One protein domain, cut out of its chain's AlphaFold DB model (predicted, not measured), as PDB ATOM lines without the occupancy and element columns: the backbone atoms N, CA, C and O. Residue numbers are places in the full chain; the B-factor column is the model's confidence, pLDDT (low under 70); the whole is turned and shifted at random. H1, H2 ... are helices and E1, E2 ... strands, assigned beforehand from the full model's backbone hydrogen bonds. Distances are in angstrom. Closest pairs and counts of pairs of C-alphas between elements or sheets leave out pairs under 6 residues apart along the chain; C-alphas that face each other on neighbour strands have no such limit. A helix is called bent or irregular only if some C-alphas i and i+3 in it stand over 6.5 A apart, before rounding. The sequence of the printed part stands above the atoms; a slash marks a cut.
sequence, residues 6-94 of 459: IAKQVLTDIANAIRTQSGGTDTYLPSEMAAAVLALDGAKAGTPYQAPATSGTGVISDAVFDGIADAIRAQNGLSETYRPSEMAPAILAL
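This is residues 6 to 94 of the 459 residues of an uncharacterized protein of Enorma sp. HF-1365 (UniProt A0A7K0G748). Four helices, H1 to H4, make a small bundle and run the same way; their contacts form a ring, H1 to H2 to H3 to H4 and back to H1. A long stretch without a named element, residues 39 to 56, sweeps round the outside from the end of H2 to the short strand E1, which pairs with residues 6 to 7 just before H1. The printed part has 89 residues with four named helices and one named strand, in the order H1, H2, E1, H3, H4, and its class is mostly helix. It is compact, with a radius of gyration of the C-alphas of 12.1 A, and its C-alphas span 33 by 31 by 18 A.

H1 is residues 8 to 22, 21.7 A from first to last C-alpha, beginning at C-alpha 8 at (-39.519, -20.605, -6.343). H2 is residues 33 to 38, 8.7 A long. E1 is residues 57 to 59, 7.3 A long, with C-alpha 57 at (-40.600, -15.299, -6.011). H3 is residues 62 to 76, 21.2 A long. H4 is residues 84 to 92, 13.8 A long, and ends at C-alpha 92 at (-27.208, -34.635, -4.528). H4 is irregular, but only just: C-alphas 85 and 88 are 6.8 A apart.

H1 touches H4 at a shallow tilt of 13 degrees, the same way, and their closest C-alphas, of Ile 14 and Ala 88, are 4.4 A apart. H1 touches H2 with residues 14 to 18 alone, at a shallow tilt of 27 degrees, the same way; the closest C-alphas are those of Ile 18 and Val 37, 6.4 A apart. H2 touches H3 at a shallow tilt of 18 degrees, the same way, closest at the C-alphas of Ala 34 and Ile 68, 4.3 A apart. H3 touches H4 at a shallow tilt of 26 degrees, the same way, closest at the C-alphas of Phe 65 and Pro 84, 6.5 A apart. H2 and H4 are close but not clearly touching, with the C-alphas of Val 37 and Ile 91 7.4 A apart. H1 and H3 are apart. E1 pairs with no named strand, but its residues 57 to 58 pair antiparallel with residues 6 to 7. In H1, H2 and H3 every O i to N i+4 pair is within hydrogen-bond range; in H4, 3 of 5 are.

The two C-alphas farthest apart, those of Gly 56 and Gly 77, are 33.6 A apart. The printed part has no cut. The link from H2 to E1 is long, with 18 residues, and the link from E1 to H3 is tight. The mean pLDDT of the printed part is 89.6, and residue 45 is under 70.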
ATOM      1  N   ILE A   6     -37.226 -15.182  -1.979       85.81
ATOM      2  CA  ILE A   6     -36.564 -16.343  -2.597       85.81
ATOM      3  C   ILE A   6     -37.230 -16.715  -3.922       85.81
ATOM      4  O   ILE A   6     -38.449 -16.600  -4.072       85.81
ATOM      5  N   ALA A   7     -36.443 -17.167  -4.899       88.31
ATOM      6  CA  ALA A   7     -36.975 -17.721  -6.139       88.31
ATOM      7  C   ALA A   7     -37.637 -19.079  -5.875       88.31
ATOM      8  O   ALA A   7     -37.058 -19.930  -5.202       88.31
ATOM      9  N   LYS A   8     -38.826 -19.307  -6.448       87.94
ATOM     10  CA  LYS A   8     -39.519 -20.605  -6.343       87.94
ATOM     11  C   LYS A   8     -38.669 -21.762  -6.871       87.94
ATOM     12  O   LYS A   8     -38.744 -22.854  -6.319       87.94
ATOM     13  N   GLN A   9     -37.818 -21.482  -7.861       90.62
ATOM     14  CA  GLN A   9     -36.882 -22.441  -8.436       90.62
ATOM     15  C   GLN A   9     -36.015 -23.145  -7.390       90.62
ATOM     16  O   GLN A   9     -35.852 -24.351  -7.469       90.62
ATOM     17  N   VAL A  10     -35.541 -22.427  -6.369       92.00
ATOM     18  CA  VAL A  10     -34.662 -23.004  -5.338       92.00
ATOM     19  C   VAL A  10     -35.352 -24.147  -4.586       92.00
ATOM     20  O   VAL A  10     -34.753 -25.186  -4.336       92.00
ATOM     21  N   LEU A  11     -36.637 -23.987  -4.261       92.19
ATOM     22  CA  LEU A  11     -37.420 -25.028  -3.586       92.19
ATOM     23  C   LEU A  11     -37.745 -26.192  -4.530       92.19
ATOM     24  O   LEU A  11     -37.770 -27.342  -4.096       92.19
ATOM     25  N   THR A  12     -37.976 -25.904  -5.815       93.06
ATOM     26  CA  THR A  12     -38.133 -26.933  -6.852       93.06
ATOM     27  C   THR A  12     -36.860 -27.771  -6.990       93.06
ATOM     28  O   THR A  12     -36.957 -28.995  -7.004       93.06
ATOM     29  N   ASP A  13     -35.689 -27.135  -7.018       94.50
ATOM     30  CA  ASP A  13     -34.391 -27.808  -7.135       94.50
ATOM     31  C   ASP A  13     -34.117 -28.700  -5.919       94.50
ATOM     32  O   ASP A  13     -33.725 -29.851  -6.083       94.50
ATOM     33  N   ILE A  14     -34.394 -28.216  -4.702       95.31
ATOM     34  CA  ILE A  14     -34.245 -29.008  -3.469       95.31
ATOM     35  C   ILE A  14     -35.189 -30.217  -3.482       95.31
ATOM     36  O   ILE A  14     -34.763 -31.337  -3.209       95.31
ATOM     37  N   ALA A  15     -36.464 -30.024  -3.838       94.94
ATOM     38  CA  ALA A  15     -37.425 -31.124  -3.924       94.94
ATOM     39  C   ALA A  15     -37.012 -32.171  -4.971       94.94
ATOM     40  O   ALA A  15     -37.144 -33.370  -4.729       94.94
ATOM     41  N   ASN A  16     -36.511 -31.726  -6.127       95.00
ATOM     42  CA  ASN A  16     -36.006 -32.607  -7.174       95.00
ATOM     43  C   ASN A  16     -34.749 -33.358  -6.714       95.00
ATOM     44  O   ASN A  16     -34.660 -34.557  -6.956       95.00
ATOM     45  N   ALA A  17     -33.832 -32.709  -5.990       95.50
ATOM     46  CA  ALA A  17     -32.652 -33.355  -5.415       95.50
ATOM     47  C   ALA A  17     -33.016 -34.479  -4.428       95.50
ATOM     48  O   ALA A  17     -32.462 -35.574  -4.520       95.50
ATOM     49  N   ILE A  18     -33.991 -34.246  -3.540       94.88
ATOM     50  CA  ILE A  18     -34.492 -35.264  -2.599       94.88
ATOM     51  C   ILE A  18     -35.074 -36.462  -3.358       94.88
ATOM     52  O   ILE A  18     -34.731 -37.602  -3.055       94.88
ATOM     53  N   ARG A  19     -35.914 -36.221  -4.376       94.44
ATOM     54  CA  ARG A  19     -36.466 -37.303  -5.214       94.44
ATOM     55  C   ARG A  19     -35.380 -38.071  -5.938       94.44
ATOM     56  O   ARG A  19     -35.451 -39.289  -5.999       94.44
ATOM     57  N   THR A  20     -34.379 -37.381  -6.475       91.81
ATOM     58  CA  THR A  20     -33.247 -38.028  -7.142       91.81
ATOM     59  C   THR A  20     -32.512 -38.982  -6.201       91.81
ATOM     60  O   THR A  20     -32.145 -40.075  -6.625       91.81
ATOM     61  N   GLN A  21     -32.333 -38.605  -4.931       90.19
ATOM     62  CA  GLN A  21     -31.661 -39.456  -3.947       90.19
ATOM     63  C   GLN A  21     -32.539 -40.586  -3.393       90.19
ATOM     64  O   GLN A  21     -31.996 -41.617  -3.020       90.19
ATOM     65  N   SER A  22     -33.868 -40.441  -3.382       89.44
ATOM     66  CA  SER A  22     -34.794 -41.498  -2.933       89.44
ATOM     67  C   SER A  22     -35.347 -42.387  -4.057       89.44
ATOM     68  O   SER A  22     -35.930 -43.438  -3.798       89.44
ATOM     69  N   GLY A  23     -35.228 -41.965  -5.319       86.25
ATOM     70  CA  GLY A  23     -35.939 -42.556  -6.465       86.25
ATOM     71  C   GLY A  23     -37.450 -42.259  -6.499       86.25
ATOM     72  O   GLY A  23     -38.145 -42.720  -7.400       86.25
ATOM     73  N   GLY A  24     -37.975 -41.479  -5.546       89.06
ATOM     74  CA  GLY A  24     -39.413 -41.309  -5.321       89.06
ATOM     75  C   GLY A  24     -40.126 -40.282  -6.214       89.06
ATOM     76  O   GLY A  24     -39.530 -39.514  -6.974       89.06
ATOM     77  N   THR A  25     -41.457 -40.227  -6.079       91.94
ATOM     78  CA  THR A  25     -42.329 -39.285  -6.816       91.94
ATOM     79  C   THR A  25     -43.066 -38.281  -5.921       91.94
ATOM     80  O   THR A  25     -43.840 -37.460  -6.416       91.94
ATOM     81  N   ASP A  26     -42.791 -38.294  -4.614       90.69
ATOM     82  CA  ASP A  26     -43.522 -37.520  -3.607       90.69
ATOM     83  C   ASP A  26     -43.395 -36.002  -3.782       90.69
ATOM     84  O   ASP A  26     -42.375 -35.462  -4.214       90.69
ATOM     85  N   THR A  27     -44.432 -35.260  -3.408       91.00
ATOM     86  CA  THR A  27     -44.382 -33.794  -3.320       91.00
ATOM     87  C   THR A  27     -44.023 -33.353  -1.912       91.00
ATOM     88  O   THR A  27     -44.657 -33.809  -0.969       91.00
ATOM     89  N   TYR A  28     -43.079 -32.418  -1.782       91.44
ATOM     90  CA  TYR A  28     -42.641 -31.893  -0.488       91.44
ATOM     91  C   TYR A  28     -43.075 -30.441  -0.317       91.44
ATOM     92  O   TYR A  28     -42.750 -29.580  -1.143       91.44
ATOM     93  N   LEU A  29     -43.766 -30.146   0.780       92.31
ATOM     94  CA  LEU A  29     -43.870 -28.783   1.284       92.31
ATOM     95  C   LEU A  29     -42.498 -28.337   1.812       92.31
ATOM     96  O   LEU A  29     -41.744 -29.164   2.326       92.31
ATOM     97  N   PRO A  30     -42.162 -27.035   1.776       91.69
ATOM     98  CA  PRO A  30     -40.876 -26.568   2.292       91.69
ATOM     99  C   PRO A  30     -40.599 -26.982   3.746       91.69
ATOM    100  O   PRO A  30     -39.467 -27.287   4.095       91.69
ATOM    101  N   SER A  31     -41.638 -27.064   4.584       92.25
ATOM    102  CA  SER A  31     -41.536 -27.525   5.976       92.25
ATOM    103  C   SER A  31     -41.206 -29.015   6.135       92.25
ATOM    104  O   SER A  31     -40.806 -29.423   7.219       92.25
ATOM    105  N   GLU A  32     -41.391 -29.829   5.096       95.88
ATOM    106  CA  GLU A  32     -41.166 -31.284   5.116       95.88
ATOM    107  C   GLU A  32     -39.778 -31.660   4.586       95.88
ATOM    108  O   GLU A  32     -39.283 -32.749   4.870       95.88
ATOM    109  N   MET A  33     -39.125 -30.757   3.845       95.88
ATOM    110  CA  MET A  33     -37.866 -31.039   3.146       95.88
ATOM    111  C   MET A  33     -36.739 -31.457   4.095       95.88
ATOM    112  O   MET A  33     -35.999 -32.376   3.772       95.88
ATOM    113  N   ALA A  34     -36.630 -30.851   5.281       96.50
ATOM    114  CA  ALA A  34     -35.608 -31.233   6.260       96.50
ATOM    115  C   ALA A  34     -35.783 -32.684   6.750       96.50
ATOM    116  O   ALA A  34     -34.822 -33.447   6.797       96.50
ATOM    117  N   ALA A  35     -37.019 -33.085   7.062       95.75
ATOM    118  CA  ALA A  35     -37.321 -34.455   7.472       95.75
ATOM    119  C   ALA A  35     -37.104 -35.449   6.323       95.75
ATOM    120  O   ALA A  35     -36.590 -36.539   6.547       95.75
ATOM    121  N   ALA A  36     -37.445 -35.055   5.093       94.94
ATOM    122  CA  ALA A  36     -37.213 -35.871   3.911       94.94
ATOM    123  C   ALA A  36     -35.714 -36.072   3.631       94.94
ATOM    124  O   ALA A  36     -35.318 -37.187   3.319       94.94
ATOM    125  N   VAL A  37     -34.871 -35.044   3.815       94.94
ATOM    126  CA  VAL A  37     -33.403 -35.175   3.723       94.94
ATOM    127  C   VAL A  37     -32.860 -36.121   4.797       94.94
ATOM    128  O   VAL A  37     -32.026 -36.965   4.489       94.94
ATOM    129  N   LEU A  38     -33.343 -36.037   6.040       93.12
ATOM    130  CA  LEU A  38     -32.944 -36.951   7.126       93.12
ATOM    131  C   LEU A  38     -33.377 -38.408   6.901       93.12
ATOM    132  O   LEU A  38     -32.777 -39.310   7.472       93.12
ATOM    133  N   ALA A  39     -34.425 -38.634   6.110       91.31
ATOM    134  CA  ALA A  39     -34.923 -39.968   5.793       91.31
ATOM    135  C   ALA A  39     -34.174 -40.640   4.629       91.31
ATOM    136  O   ALA A  39     -34.415 -41.814   4.370       91.31
ATOM    137  N   LEU A  40     -33.307 -39.912   3.918       90.00
ATOM    138  CA  LEU A  40     -32.469 -40.490   2.871       90.00
ATOM    139  C   LEU A  40     -31.441 -41.453   3.488       90.00
ATOM    140  O   LEU A  40     -30.820 -41.135   4.502       90.00
ATOM    141  N   ASP A  41     -31.264 -42.610   2.861       83.19
ATOM    142  CA  ASP A  41     -30.411 -43.711   3.331       83.19
ATOM    143  C   ASP A  41     -29.567 -44.342   2.204       83.19
ATOM    144  O   ASP A  41     -28.916 -45.366   2.397       83.19
ATOM    145  N   GLY A  42     -29.583 -43.731   1.015       79.56
ATOM    146  CA  GLY A  42     -28.891 -44.213  -0.180       79.56
ATOM    147  C   GLY A  42     -29.682 -45.209  -1.027       79.56
ATOM    148  O   GLY A  42     -29.241 -45.527  -2.132       79.56
ATOM    149  N   ALA A  43     -30.855 -45.668  -0.582       77.25
ATOM    150  CA  ALA A  43     -31.709 -46.531  -1.388       77.25
ATOM    151  C   ALA A  43     -32.489 -45.718  -2.439       77.25
ATOM    152  O   ALA A  43     -33.239 -44.798  -2.116       77.25
ATOM    153  N   LYS A  44     -32.360 -46.098  -3.719       80.88
ATOM    154  CA  LYS A  44     -33.124 -45.506  -4.830       80.88
ATOM    155  C   LYS A  44     -34.229 -46.454  -5.282       80.88
ATOM    156  O   LYS A  44     -33.960 -47.489  -5.888       80.88
ATOM    157  N   ALA A  45     -35.482 -46.096  -5.016       66.31
ATOM    158  CA  ALA A  45     -36.643 -46.884  -5.413       66.31
ATOM    159  C   ALA A  45     -37.340 -46.278  -6.645       66.31
ATOM    160  O   ALA A  45     -38.251 -45.468  -6.512       66.31
ATOM    161  N   GLY A  46     -36.953 -46.715  -7.847       79.00
ATOM    162  CA  GLY A  46     -37.637 -46.359  -9.097       79.00
ATOM    163  C   GLY A  46     -37.121 -45.090  -9.787       79.00
ATOM    164  O   GLY A  46     -36.029 -44.600  -9.505       79.00
ATOM    165  N   THR A  47     -37.886 -44.595 -10.766       82.31
ATOM    166  CA  THR A  47     -37.524 -43.407 -11.556       82.31
ATOM    167  C   THR A  47     -38.043 -42.134 -10.878       82.31
ATOM    168  O   THR A  47     -39.262 -41.977 -10.752       82.31
ATOM    169  N   PRO A  48     -37.164 -41.190 -10.494       89.38
ATOM    170  CA  PRO A  48     -37.571 -40.012  -9.741       89.38
ATOM    171  C   PRO A  48     -38.380 -39.035 -10.597       89.38
ATOM    172  O   PRO A  48     -38.025 -38.729 -11.739       89.38
ATOM    173  N   TYR A  49     -39.451 -38.478 -10.028       91.00
ATOM    174  CA  TYR A  49     -40.211 -37.414 -10.692       91.00
ATOM    175  C   TYR A  49     -39.414 -36.101 -10.709       91.00
ATOM    176  O   TYR A  49     -38.971 -35.622  -9.668       91.00
ATOM    177  N   GLN A  50     -39.286 -35.472 -11.880       92.12
ATOM    178  CA  GLN A  50     -38.659 -34.156 -12.029       92.12
ATOM    179  C   GLN A  50     -39.729 -33.092 -12.274       92.12
ATOM    180  O   GLN A  50     -40.352 -33.042 -13.335       92.12
ATOM    181  N   ALA A  51     -39.952 -32.231 -11.280       89.19
ATOM    182  CA  ALA A  51     -40.887 -31.122 -11.419       89.19
ATOM    183  C   ALA A  51     -40.280 -30.015 -12.301       89.19
ATOM    184  O   ALA A  51     -39.098 -29.692 -12.134       89.19
ATOM    185  N   PRO A  52     -41.064 -29.393 -13.203       88.69
ATOM    186  CA  PRO A  52     -40.573 -28.320 -14.054       88.69
ATOM    187  C   PRO A  52     -40.226 -27.068 -13.243       88.69
ATOM    188  O   PRO A  52     -40.852 -26.751 -12.226       88.69
ATOM    189  N   ALA A  53     -39.250 -26.321 -13.756       80.50
ATOM    190  CA  ALA A  53     -38.841 -25.036 -13.217       80.50
ATOM    191  C   ALA A  53     -40.039 -24.084 -13.070       80.50
ATOM    192  O   ALA A  53     -40.796 -23.862 -14.019       80.50
ATOM    193  N   THR A  54     -40.224 -23.516 -11.877       79.19
ATOM    194  CA  THR A  54     -41.362 -22.631 -11.592       79.19
ATOM    195  C   THR A  54     -40.881 -21.195 -11.419       79.19
ATOM    196  O   THR A  54     -40.079 -20.896 -10.534       79.19
ATOM    197  N   SER A  55     -41.388 -20.281 -12.249       82.38
ATOM    198  CA  SER A  55     -41.015 -18.867 -12.197       82.38
ATOM    199  C   SER A  55     -41.718 -18.111 -11.061       82.38
ATOM    200  O   SER A  55     -42.799 -18.474 -10.583       82.38
ATOM    201  N   GLY A  56     -41.085 -17.023 -10.622       86.12
ATOM    202  CA  GLY A  56     -41.594 -16.135  -9.581       86.12
ATOM    203  C   GLY A  56     -40.855 -16.264  -8.255       86.12
ATOM    204  O   GLY A  56     -39.957 -17.091  -8.075       86.12
ATOM    205  N   THR A  57     -41.239 -15.408  -7.318       84.62
ATOM    206  CA  THR A  57     -40.600 -15.299  -6.011       84.62
ATOM    207  C   THR A  57     -41.621 -15.357  -4.882       84.62
ATOM    208  O   THR A  57     -42.821 -15.164  -5.094       84.62
ATOM    209  N   GLY A  58     -41.156 -15.675  -3.680       83.81
ATOM    210  CA  GLY A  58     -41.980 -15.752  -2.483       83.81
ATOM    211  C   GLY A  58     -41.189 -15.419  -1.228       83.81
ATOM    212  O   GLY A  58     -39.981 -15.198  -1.271       83.81
ATOM    213  N   VAL A  59     -41.897 -15.383  -0.107       84.88
ATOM    214  CA  VAL A  59     -41.329 -15.170   1.220       84.88
ATOM    215  C   VAL A  59     -41.420 -16.477   1.993       84.88
ATOM    216  O   VAL A  59     -42.502 -17.053   2.100       84.88
ATOM    217  N   ILE A  60     -40.299 -16.919   2.550       85.56
ATOM    218  CA  ILE A  60     -40.221 -18.084   3.428       85.56
ATOM    219  C   ILE A  60     -39.352 -17.748   4.641       85.56
ATOM    220  O   ILE A  60     -38.526 -16.841   4.582       85.56
ATOM    221  N   SER A  61     -39.586 -18.435   5.756       87.19
ATOM    222  CA  SER A  61     -38.795 -18.262   6.972       87.19
ATOM    223  C   SER A  61     -37.402 -18.870   6.808       87.19
ATOM    224  O   SER A  61     -37.303 -20.016   6.372       87.19
ATOM    225  N   ASP A  62     -36.364 -18.160   7.258       86.69
ATOM    226  CA  ASP A  62     -34.974 -18.653   7.282       86.69
ATOM    227  C   ASP A  62     -34.861 -19.997   8.021       86.69
ATOM    228  O   ASP A  62     -34.165 -20.894   7.561       86.69
ATOM    229  N   ALA A  63     -35.677 -20.198   9.065       90.06
ATOM    230  CA  ALA A  63     -35.757 -21.453   9.819       90.06
ATOM    231  C   ALA A  63     -36.008 -22.714   8.960       90.06
ATOM    232  O   ALA A  63     -35.636 -23.811   9.365       90.06
ATOM    233  N   VAL A  64     -36.645 -22.584   7.787       92.06
ATOM    234  CA  VAL A  64     -36.820 -23.718   6.860       92.06
ATOM    235  C   VAL A  64     -35.482 -24.113   6.238       92.06
ATOM    236  O   VAL A  64     -35.145 -25.292   6.192       92.06
ATOM    237  N   PHE A  65     -34.710 -23.127   5.784       93.12
ATOM    238  CA  PHE A  65     -33.390 -23.347   5.202       93.12
ATOM    239  C   PHE A  65     -32.376 -23.775   6.262       93.12
ATOM    240  O   PHE A  65     -31.598 -24.688   6.000       93.12
ATOM    241  N   ASP A  66     -32.441 -23.212   7.470       93.62
ATOM    242  CA  ASP A  66     -31.625 -23.662   8.602       93.62
ATOM    243  C   ASP A  66     -31.873 -25.150   8.896       93.62
ATOM    244  O   ASP A  66     -30.920 -25.919   8.990       93.62
ATOM    245  N   GLY A  67     -33.142 -25.581   8.924       95.94
ATOM    246  CA  GLY A  67     -33.503 -26.984   9.137       95.94
ATOM    247  C   GLY A  67     -33.024 -27.925   8.026       95.94
ATOM    248  O   GLY A  67     -32.574 -29.031   8.314       95.94
ATOM    249  N   ILE A  68     -33.080 -27.502   6.758       95.38
ATOM    250  CA  ILE A  68     -32.531 -28.285   5.634       95.38
ATOM    251  C   ILE A  68     -31.003 -28.365   5.739       95.38
ATOM    252  O   ILE A  68     -30.431 -29.434   5.552       95.38
ATOM    253  N   ALA A  69     -30.338 -27.259   6.073       94.81
ATOM    254  CA  ALA A  69     -28.893 -27.230   6.262       94.81
ATOM    255  C   ALA A  69     -28.452 -28.132   7.429       94.81
ATOM    256  O   ALA A  69     -27.465 -28.851   7.298       94.81
ATOM    257  N   ASP A  70     -29.194 -28.131   8.543       94.94
ATOM    258  CA  ASP A  70     -28.976 -29.041   9.673       94.94
ATOM    259  C   ASP A  70     -29.153 -30.507   9.260       94.94
ATOM    260  O   ASP A  70     -28.337 -31.348   9.627       94.94
ATOM    261  N   ALA A  71     -30.175 -30.812   8.455       94.94
ATOM    262  CA  ALA A  71     -30.410 -32.153   7.926       94.94
ATOM    263  C   ALA A  71     -29.276 -32.632   7.001       94.94
ATOM    264  O   ALA A  71     -28.831 -33.769   7.127       94.94
ATOM    265  N   ILE A  72     -28.773 -31.767   6.113       92.75
ATOM    266  CA  ILE A  72     -27.617 -32.073   5.251       92.75
ATOM    267  C   ILE A  72     -26.381 -32.363   6.111       92.75
ATOM    268  O   ILE A  72     -25.725 -33.382   5.907       92.75
ATOM    269  N   ARG A  73     -26.099 -31.515   7.112       92.38
ATOM    270  CA  ARG A  73     -24.980 -31.718   8.049       92.38
ATOM    271  C   ARG A  73     -25.109 -33.004   8.858       92.38
ATOM    272  O   ARG A  73     -24.111 -33.667   9.111       92.38
ATOM    273  N   ALA A  74     -26.324 -33.372   9.257       88.19
ATOM    274  CA  ALA A  74     -26.572 -34.631   9.948       88.19
ATOM    275  C   ALA A  74     -26.277 -35.852   9.060       88.19
ATOM    276  O   ALA A  74     -25.817 -36.864   9.576       88.19
ATOM    277  N   GLN A  75     -26.510 -35.741   7.748       85.75
ATOM    278  CA  GLN A  75     -26.254 -36.812   6.784       85.75
ATOM    279  C   GLN A  75     -24.774 -36.932   6.391       85.75
ATOM    280  O   GLN A  75     -24.266 -38.041   6.282       85.75
ATOM    281  N   ASN A  76     -24.064 -35.815   6.190       84.62
ATOM    282  CA  ASN A  76     -22.664 -35.834   5.732       84.62
ATOM    283  C   ASN A  76     -21.614 -35.625   6.839       84.62
ATOM    284  O   ASN A  76     -20.420 -35.726   6.572       84.62
ATOM    285  N   GLY A  77     -22.025 -35.295   8.067       80.25
ATOM    286  CA  GLY A  77     -21.125 -35.050   9.198       80.25
ATOM    287  C   GLY A  77     -20.293 -33.760   9.112       80.25
ATOM    288  O   GLY A  77     -19.411 -33.551   9.947       80.25
ATOM    289  N   LEU A  78     -20.541 -32.885   8.130       83.94
ATOM    290  CA  LEU A  78     -19.784 -31.648   7.913       83.94
ATOM    291  C   LEU A  78     -20.314 -30.480   8.762       83.94
ATOM    292  O   LEU A  78     -21.411 -30.511   9.319       83.94
ATOM    293  N   SER A  79     -19.533 -29.395   8.840       86.69
ATOM    294  CA  SER A  79     -19.892 -28.159   9.564       86.69
ATOM    295  C   SER A  79     -20.146 -26.951   8.648       86.69
ATOM    296  O   SER A  79     -20.195 -25.810   9.110       86.69
ATOM    297  N   GLU A  80     -20.321 -27.189   7.346       85.62
ATOM    298  CA  GLU A  80     -20.492 -26.142   6.334       85.62
ATOM    299  C   GLU A  80     -21.812 -25.365   6.471       85.62
ATOM    300  O   GLU A  80     -22.849 -25.880   6.910       85.62
ATOM    301  N   THR A  81     -21.782 -24.099   6.048       89.69
ATOM    302  CA  THR A  81     -22.973 -23.257   5.893       89.69
ATOM    303  C   THR A  81     -23.446 -23.289   4.446       89.69
ATOM    304  O   THR A  81     -22.667 -22.954   3.558       89.69
ATOM    305  N   TYR A  82     -24.721 -23.596   4.218       89.88
ATOM    306  CA  TYR A  82     -25.302 -23.665   2.877       89.88
ATOM    307  C   TYR A  82     -26.184 -22.451   2.598       89.88
ATOM    308  O   TYR A  82     -27.111 -22.152   3.355       89.88
ATOM    309  N   ARG A  83     -25.951 -21.768   1.476       92.00
ATOM    310  CA  ARG A  83     -26.938 -20.850   0.897       92.00
ATOM    311  C   ARG A  83     -28.095 -21.668   0.321       92.00
ATOM    312  O   ARG A  83     -27.868 -22.783  -0.143       92.00
ATOM    313  N   PRO A  84     -29.318 -21.117   0.230       91.44
ATOM    314  CA  PRO A  84     -30.451 -21.835  -0.357       91.44
ATOM    315  C   PRO A  84     -30.161 -22.449  -1.740       91.44
ATOM    316  O   PRO A  84     -30.574 -23.569  -2.013       91.44
ATOM    317  N   SER A  85     -29.398 -21.756  -2.594       89.62
ATOM    318  CA  SER A  85     -29.000 -22.248  -3.923       89.62
ATOM    319  C   SER A  85     -27.993 -23.407  -3.908       89.62
ATOM    320  O   SER A  85     -27.838 -24.078  -4.920       89.62
ATOM    321  N   GLU A  86     -27.288 -23.630  -2.798       93.50
ATOM    322  CA  GLU A  86     -26.258 -24.671  -2.646       93.50
ATOM    323  C   GLU A  86     -26.835 -25.972  -2.065       93.50
ATOM    324  O   GLU A  86     -26.215 -27.025  -2.172       93.50
ATOM    325  N   MET A  87     -28.043 -25.926  -1.492       95.00
ATOM    326  CA  MET A  87     -28.654 -27.073  -0.810       95.00
ATOM    327  C   MET A  87     -29.011 -28.216  -1.758       95.00
ATOM    328  O   MET A  87     -28.795 -29.370  -1.413       95.00
ATOM    329  N   ALA A  88     -29.537 -27.923  -2.951       95.00
ATOM    330  CA  ALA A  88     -29.860 -28.967  -3.923       95.00
ATOM    331  C   ALA A  88     -28.600 -29.719  -4.408       95.00
ATOM    332  O   ALA A  88     -28.589 -30.946  -4.305       95.00
ATOM    333  N   PRO A  89     -27.511 -29.036  -4.828       92.62
ATOM    334  CA  PRO A  89     -26.223 -29.691  -5.062       92.62
ATOM    335  C   PRO A  89     -25.704 -30.482  -3.854       92.62
ATOM    336  O   PRO A  89     -25.257 -31.610  -4.021       92.62
ATOM    337  N   ALA A  90     -25.801 -29.934  -2.639       92.06
ATOM    338  CA  ALA A  90     -25.324 -30.610  -1.432       92.06
ATOM    339  C   ALA A  90     -26.120 -31.888  -1.106       92.06
ATOM    340  O   ALA A  90     -25.526 -32.888  -0.719       92.06
ATOM    341  N   ILE A  91     -27.443 -31.895  -1.315       93.56
ATOM    342  CA  ILE A  91     -28.287 -33.096  -1.172       93.56
ATOM    343  C   ILE A  91     -27.904 -34.150  -2.216       93.56
ATOM    344  O   ILE A  91     -27.781 -35.329  -1.889       93.56
ATOM    345  N   LEU A  92     -27.675 -33.737  -3.465       91.00
ATOM    346  CA  LEU A  92     -27.208 -34.635  -4.528       91.00
ATOM    347  C   LEU A  92     -25.807 -35.206  -4.257       91.00
ATOM    348  O   LEU A  92     -25.480 -36.260  -4.791       91.00
ATOM    349  N   ALA A  93     -25.002 -34.537  -3.428       87.19
ATOM    350  CA  ALA A  93     -23.674 -34.991  -3.021       87.19
ATOM    351  C   ALA A  93     -23.677 -35.908  -1.781       87.19
ATOM    352  O   ALA A  93     -22.625 -36.440  -1.430       87.19
ATOM    353  N   LEU A  94     -24.820 -36.101  -1.105       86.75
ATOM    354  CA  LEU A  94     -24.911 -37.042   0.014       86.75
ATOM    355  C   LEU A  94     -24.617 -38.473  -0.457       86.75
ATOM    356  O   LEU A  94     -25.145 -38.925  -1.475       86.75
TER     357      LEU A  94